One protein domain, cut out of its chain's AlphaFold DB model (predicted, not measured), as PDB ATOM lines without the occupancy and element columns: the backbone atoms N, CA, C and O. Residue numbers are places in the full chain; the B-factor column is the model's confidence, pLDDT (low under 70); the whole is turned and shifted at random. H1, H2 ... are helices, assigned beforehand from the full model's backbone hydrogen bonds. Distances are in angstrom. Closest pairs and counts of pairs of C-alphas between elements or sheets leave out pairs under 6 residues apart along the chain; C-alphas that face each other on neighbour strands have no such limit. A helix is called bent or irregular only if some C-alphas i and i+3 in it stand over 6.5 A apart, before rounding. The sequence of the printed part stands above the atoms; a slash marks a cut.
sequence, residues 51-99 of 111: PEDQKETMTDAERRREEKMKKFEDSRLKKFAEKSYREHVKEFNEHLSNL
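Overview. This is residues 51 to 99 of the 111 residues of the protein "Hypothetical protein" of Polytomella parva (UniProt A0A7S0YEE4). An open arch of helices: short H1 folds back near one end of the long bent helix H2, and beyond the other end H3 turns away and sticks out as a free arm. The printed part has 49 residues with three named helices, H1, H2, H3, and no named strand, all helix by class. It is extended, with a radius of gyration of the C-alphas of 16.9 A and spans of 46 by 23 by 16 A.

Along the chain. H1, residues 51 to 57, begins at C-alpha 51 (-11.342, 51.801, -25.758) and is 10.4 A long. H2, residues 60 to 82, was assigned as one helix by its hydrogen bonds but is bent: C-alphas 71 and 74 are 7.2 A apart. Its arms are H2a, residues 60 to 71, 16.9 A, and H2b, residues 74 to 82, 12.3 A. H3, residues 85 to 98, 20.0 A, ends at C-alpha 98 (-24.722, 18.188, -2.935).

Arrangement. H1 and H2a are close but not clearly touching, the closest C-alphas, of Lys 55 and Arg 63, 7.4 A apart; they run opposite ways at a shallow tilt of 31 degrees. H2a and H2b stand at a steep tilt of 48 degrees. H2b and H3 are apart. Every O i to N i+4 pair is within hydrogen-bond range in H2a, H2b and H3; in H1, 0 of 3 are, beside 2 of 4 O i to N i+3 pairs.

Size, cuts and confidence. The C-alphas farthest apart, of Glu 56 and Ser 97, are 47.0 A apart. The printed part has no cut, and both links are tight. Residues 51, 52 and 54 have pLDDT under 70.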
ATOM      1  N   PRO A  51     -10.531  52.910 -25.257       68.56
ATOM      2  CA  PRO A  51     -11.342  51.801 -25.758       68.56
ATOM      3  C   PRO A  51     -11.481  51.797 -27.287       68.56
ATOM      4  O   PRO A  51     -11.673  50.746 -27.886       68.56
ATOM      5  N   GLU A  52     -11.376  52.970 -27.917       69.88
ATOM      6  CA  GLU A  52     -11.397  53.119 -29.373       69.88
ATOM      7  C   GLU A  52     -10.100  52.617 -30.029       69.88
ATOM      8  O   GLU A  52     -10.170  51.849 -30.984       69.88
ATOM      9  N   ASP A  53      -8.931  52.903 -29.441       71.31
ATOM     10  CA  ASP A  53      -7.628  52.417 -29.932       71.31
ATOM     11  C   ASP A  53      -7.526  50.875 -29.857       71.31
ATOM     12  O   ASP A  53      -6.823  50.222 -30.635       71.31
ATOM     13  N   GLN A  54      -8.251  50.258 -28.919       69.94
ATOM     14  CA  GLN A  54      -8.308  48.799 -28.777       69.94
ATOM     15  C   GLN A  54      -9.136  48.131 -29.881       69.94
ATOM     16  O   GLN A  54      -8.799  47.029 -30.305       69.94
ATOM     17  N   LYS A  55     -10.188  48.783 -30.393       73.38
ATOM     18  CA  LYS A  55     -11.024  48.217 -31.470       73.38
ATOM     19  C   LYS A  55     -10.283  48.142 -32.802       73.38
ATOM     20  O   LYS A  55     -10.536  47.220 -33.581       73.38
ATOM     21  N   GLU A  56      -9.374  49.082 -33.049       76.25
ATOM     22  CA  GLU A  56      -8.552  49.129 -34.265       76.25
ATOM     23  C   GLU A  56      -7.494  48.017 -34.302       76.25
ATOM     24  O   GLU A  56      -7.119  47.553 -35.376       76.25
ATOM     25  N   THR A  57      -7.056  47.540 -33.133       84.06
ATOM     26  CA  THR A  57      -6.047  46.476 -32.999       84.06
ATOM     27  C   THR A  57      -6.640  45.072 -32.833       84.06
ATOM     28  O   THR A  57      -5.899  44.092 -32.902       84.06
ATOM     29  N   MET A  58      -7.963  44.949 -32.657       84.50
ATOM     30  CA  MET A  58      -8.644  43.659 -32.505       84.50
ATOM     31  C   MET A  58      -8.752  42.885 -33.820       84.50
ATOM     32  O   MET A  58      -9.084  43.425 -34.880       84.50
ATOM     33  N   THR A  59      -8.585  41.570 -33.718       92.44
ATOM     34  CA  THR A  59      -8.863  40.631 -34.808       92.44
ATOM     35  C   THR A  59     -10.368  40.521 -35.093       92.44
ATOM     36  O   THR A  59     -11.215  40.776 -34.233       92.44
ATOM     37  N   ASP A  60     -10.743  40.062 -36.292       88.88
ATOM     38  CA  ASP A  60     -12.159  39.872 -36.657       88.88
ATOM     39  C   ASP A  60     -12.896  38.887 -35.735       88.88
ATOM     40  O   ASP A  60     -14.108  38.998 -35.525       88.88
ATOM     41  N   ALA A  61     -12.186  37.895 -35.192       90.19
ATOM     42  CA  ALA A  61     -12.744  36.941 -34.239       90.19
ATOM     43  C   ALA A  61     -13.064  37.612 -32.893       90.19
ATOM     44  O   ALA A  61     -14.134  37.382 -32.323       90.19
ATOM     45  N   GLU A  62     -12.168  38.472 -32.412       90.25
ATOM     46  CA  GLU A  62     -12.351  39.218 -31.169       90.25
ATOM     47  C   GLU A  62     -13.473  40.250 -31.294       90.25
ATOM     48  O   GLU A  62     -14.333  40.301 -30.413       90.25
ATOM     49  N   ARG A  63     -13.559  40.963 -32.426       91.25
ATOM     50  CA  ARG A  63     -14.652  41.912 -32.701       91.25
ATOM     51  C   ARG A  63     -16.022  41.232 -32.644       91.25
ATOM     52  O   ARG A  63     -16.914  41.678 -31.925       91.25
ATOM     53  N   ARG A  64     -16.174  40.076 -33.305       92.12
ATOM     54  CA  ARG A  64     -17.414  39.273 -33.243       92.12
ATOM     55  C   ARG A  64     -17.728  38.782 -31.829       92.12
ATOM     56  O   ARG A  64     -18.900  38.663 -31.466       92.12
ATOM     57  N   ARG A  65     -16.708  38.441 -31.035       92.88
ATOM     58  CA  ARG A  65     -16.887  38.030 -29.635       92.88
ATOM     59  C   ARG A  65     -17.405  39.194 -28.801       92.88
ATOM     60  O   ARG A  65     -18.354  39.004 -28.047       92.88
ATOM     61  N   GLU A  66     -16.807  40.370 -28.943       91.06
ATOM     62  CA  GLU A  66     -17.192  41.573 -28.208       91.06
ATOM     63  C   GLU A  66     -18.628  41.997 -28.539       91.06
ATOM     64  O   GLU A  66     -19.421  42.221 -27.630       91.06
ATOM     65  N   GLU A  67     -19.012  41.997 -29.816       91.00
ATOM     66  CA  GLU A  67     -20.392  42.265 -30.235       91.00
ATOM     67  C   GLU A  67     -21.397  41.295 -29.606       91.00
ATOM     68  O   GLU A  67     -22.472  41.703 -29.165       91.00
ATOM     69  N   LYS A  68     -21.062  39.999 -29.543       93.31
ATOM     70  CA  LYS A  68     -21.907  39.014 -28.859       93.31
ATOM     71  C   LYS A  68     -21.980  39.297 -27.363       93.31
ATOM     72  O   LYS A  68     -23.076  39.274 -26.818       93.31
ATOM     73  N   MET A  69     -20.853  39.570 -26.709       92.25
ATOM     74  CA  MET A  69     -20.830  39.869 -25.275       92.25
ATOM     75  C   MET A  69     -21.679  41.100 -24.958       92.25
ATOM     76  O   MET A  69     -22.553  40.988 -24.105       92.25
ATOM     77  N   LYS A  70     -21.552  42.182 -25.735       91.62
ATOM     78  CA  LYS A  70     -22.388  43.390 -25.625       91.62
ATOM     79  C   LYS A  70     -23.880  43.089 -25.712       91.62
ATOM     80  O   LYS A  70     -24.655  43.590 -24.910       91.62
ATOM     81  N   LYS A  71     -24.298  42.202 -26.623       93.06
ATOM     82  CA  LYS A  71     -25.709  41.773 -26.715       93.06
ATOM     83  C   LYS A  71     -26.205  41.055 -25.458       93.06
ATOM     84  O   LYS A  71     -27.393  41.111 -25.156       93.06
ATOM     85  N   PHE A  72     -25.324  40.353 -24.747       93.19
ATOM     86  CA  PHE A  72     -25.677  39.602 -23.542       93.19
ATOM     87  C   PHE A  72     -25.391  40.356 -22.239       93.19
ATOM     88  O   PHE A  72     -25.848  39.897 -21.190       93.19
ATOM     89  N   GLU A  73     -24.682  41.486 -22.276       93.31
ATOM     90  CA  GLU A  73     -24.277  42.256 -21.095       93.31
ATOM     91  C   GLU A  73     -25.471  42.635 -20.220       93.31
ATOM     92  O   GLU A  73     -25.454  42.321 -19.033       93.31
ATOM     93  N   ASP A  74     -26.549  43.162 -20.803       91.06
ATOM     94  CA  ASP A  74     -27.762  43.518 -20.054       91.06
ATOM     95  C   ASP A  74     -28.381  42.309 -19.346       91.06
ATOM     96  O   ASP A  74     -28.768  42.374 -18.180       91.06
ATOM     97  N   SER A  75     -28.459  41.172 -20.043       92.38
ATOM     98  CA  SER A  75     -29.008  39.937 -19.474       92.38
ATOM     99  C   SER A  75     -28.125  39.383 -18.355       92.38
ATOM    100  O   SER A  75     -28.626  38.852 -17.365       92.38
ATOM    101  N   ARG A  76     -26.805  39.529 -18.493       92.19
ATOM    102  CA  ARG A  76     -25.821  39.108 -17.501       92.19
ATOM    103  C   ARG A  76     -25.895  40.008 -16.274       92.19
ATOM    104  O   ARG A  76     -25.911  39.496 -15.159       92.19
ATOM    105  N   LEU A  77     -25.989  41.319 -16.478       93.25
ATOM    106  CA  LEU A  77     -26.081  42.308 -15.413       93.25
ATOM    107  C   LEU A  77     -27.366  42.137 -14.601       93.25
ATOM    108  O   LEU A  77     -27.299  42.145 -13.377       93.25
ATOM    109  N   LYS A  78     -28.504  41.887 -15.261       94.12
ATOM    110  CA  LYS A  78     -29.774  41.566 -14.586       94.12
ATOM    111  C   LYS A  78     -29.636  40.347 -13.671       94.12
ATOM    112  O   LYS A  78     -29.905  40.465 -12.485       94.12
ATOM    113  N   LYS A  79     -29.090  39.235 -14.175       91.50
ATOM    114  CA  LYS A  79     -28.853  38.019 -13.372       91.50
ATOM    115  C   LYS A  79     -27.932  38.250 -12.174       91.50
ATOM    116  O   LYS A  79     -28.155  37.686 -11.112       91.50
ATOM    117  N   PHE A  80     -26.885  39.059 -12.338       89.81
ATOM    118  CA  PHE A  80     -25.997  39.401 -11.223       89.81
ATOM    119  C   PHE A  80     -26.657  40.328 -10.203       89.81
ATOM    120  O   PHE A  80     -26.341  40.231  -9.023       89.81
ATOM    121  N   ALA A  81     -27.548  41.216 -10.645       92.44
ATOM    122  CA  ALA A  81     -28.284  42.121  -9.770       92.44
ATOM    123  C   ALA A  81     -29.433  41.427  -9.018       92.44
ATOM    124  O   ALA A  81     -29.832  41.905  -7.960       92.44
ATOM    125  N   GLU A  82     -29.955  40.316  -9.543       94.56
ATOM    126  CA  GLU A  82     -31.034  39.536  -8.919       94.56
ATOM    127  C   GLU A  82     -30.641  38.934  -7.564       94.56
ATOM    128  O   GLU A  82     -31.505  38.791  -6.703       94.56
ATOM    129  N   LYS A  83     -29.364  38.585  -7.363       94.19
ATOM    130  CA  LYS A  83     -28.897  37.858  -6.177       94.19
ATOM    131  C   LYS A  83     -27.883  38.654  -5.370       94.19
ATOM    132  O   LYS A  83     -26.936  39.234  -5.903       94.19
ATOM    133  N   SER A  84     -28.027  38.611  -4.052       96.00
ATOM    134  CA  SER A  84     -27.031  39.160  -3.132       96.00
ATOM    135  C   SER A  84     -25.774  38.285  -3.084       96.00
ATOM    136  O   SER A  84     -25.819  37.073  -3.294       96.00
ATOM    137  N   TYR A  85     -24.634  38.865  -2.696       94.69
ATOM    138  CA  TYR A  85     -23.403  38.100  -2.461       94.69
ATOM    139  C   TYR A  85     -23.615  36.943  -1.470       94.69
ATOM    140  O   TYR A  85     -23.119  35.841  -1.688       94.69
ATOM    141  N   ARG A  86     -24.394  37.166  -0.401       96.75
ATOM    142  CA  ARG A  86     -24.681  36.116   0.593       96.75
ATOM    143  C   ARG A  86     -25.475  34.957  -0.006       96.75
ATOM    144  O   ARG A  86     -25.241  33.817   0.379       96.75
ATOM    145  N   GLU A  87     -26.380  35.243  -0.935       95.94
ATOM    146  CA  GLU A  87     -27.167  34.224  -1.634       95.94
ATOM    147  C   GLU A  87     -26.279  33.420  -2.580       95.94
ATOM    148  O   GLU A  87     -26.311  32.199  -2.522       95.94
ATOM    149  N   HIS A  88     -25.390  34.074  -3.335       95.56
ATOM    150  CA  HIS A  88     -24.392  33.373  -4.147       95.56
ATOM    151  C   HIS A  88     -23.493  32.451  -3.315       95.56
ATOM    152  O   HIS A  88     -23.236  31.319  -3.715       95.56
ATOM    153  N   VAL A  89     -23.029  32.907  -2.146       97.00
ATOM    154  CA  VAL A  89     -22.224  32.070  -1.239       97.00
ATOM    155  C   VAL A  89     -23.044  30.894  -0.709       97.00
ATOM    156  O   VAL A  89     -22.537  29.777  -0.647       97.00
ATOM    157  N   LYS A  90     -24.310  31.123  -0.348       97.38
ATOM    158  CA  LYS A  90     -25.204  30.059   0.116       97.38
ATOM    159  C   LYS A  90     -25.432  29.012  -0.976       97.38
ATOM    160  O   LYS A  90     -25.235  27.835  -0.706       97.38
ATOM    161  N   GLU A  91     -25.787  29.434  -2.187       96.38
ATOM    162  CA  GLU A  91     -25.996  28.548  -3.340       96.38
ATOM    163  C   GLU A  91     -24.734  27.763  -3.691       96.38
ATOM    164  O   GLU A  91     -24.801  26.570  -3.972       96.38
ATOM    165  N   PHE A  92     -23.569  28.412  -3.638       97.62
ATOM    166  CA  PHE A  92     -22.293  27.747  -3.867       97.62
ATOM    167  C   PHE A  92     -22.019  26.670  -2.812       97.62
ATOM    168  O   PHE A  92     -21.670  25.545  -3.158       97.62
ATOM    169  N   ASN A  93     -22.233  26.978  -1.532       96.56
ATOM    170  CA  ASN A  93     -22.046  26.011  -0.452       96.56
ATOM    171  C   ASN A  93     -23.054  24.859  -0.523       96.56
ATOM    172  O   ASN A  93     -22.697  23.712  -0.259       96.56
ATOM    173  N   GLU A  94     -24.300  25.144  -0.896       97.69
ATOM    174  CA  GLU A  94     -25.328  24.130  -1.127       97.69
ATOM    175  C   GLU A  94     -24.943  23.222  -2.302       97.69
ATOM    176  O   GLU A  94     -24.999  22.001  -2.179       97.69
ATOM    177  N   HIS A  95     -24.452  23.796  -3.406       97.19
ATOM    178  CA  HIS A  95     -23.943  23.030  -4.540       97.19
ATOM    179  C   HIS A  95     -22.791  22.111  -4.126       97.19
ATOM    180  O   HIS A  95     -22.846  20.920  -4.416       97.19
ATOM    181  N   LEU A  96     -21.795  22.631  -3.402       95.62
ATOM    182  CA  LEU A  96     -20.676  21.831  -2.899       95.62
ATOM    183  C   LEU A  96     -21.124  20.714  -1.952       95.62
ATOM    184  O   LEU A  96     -20.561  19.628  -1.998       95.62
ATOM    185  N   SER A  97     -22.136  20.967  -1.120       94.44
ATOM    186  CA  SER A  97     -22.679  19.958  -0.202       94.44
ATOM    187  C   SER A  97     -23.413  18.836  -0.940       94.44
ATOM    188  O   SER A  97     -23.436  17.705  -0.467       94.44
ATOM    189  N   ASN A  98     -24.005  19.149  -2.096       95.12
ATOM    190  CA  ASN A  98     -24.722  18.188  -2.935       95.12
ATOM    191  C   ASN A  98     -23.808  17.439  -3.918       95.12
ATOM    192  O   ASN A  98     -24.246  16.461  -4.526       95.12
ATOM    193  N   LEU A  99     -22.569  17.898  -4.128       95.00
ATOM    194  CA  LEU A  99     -21.613  17.189  -4.976       95.00
ATOM    195  C   LEU A  99     -21.210  15.866  -4.320       95.00
ATOM    196  O   LEU A  99     -21.002  15.786  -3.112       95.00
TER     197      LEU A  99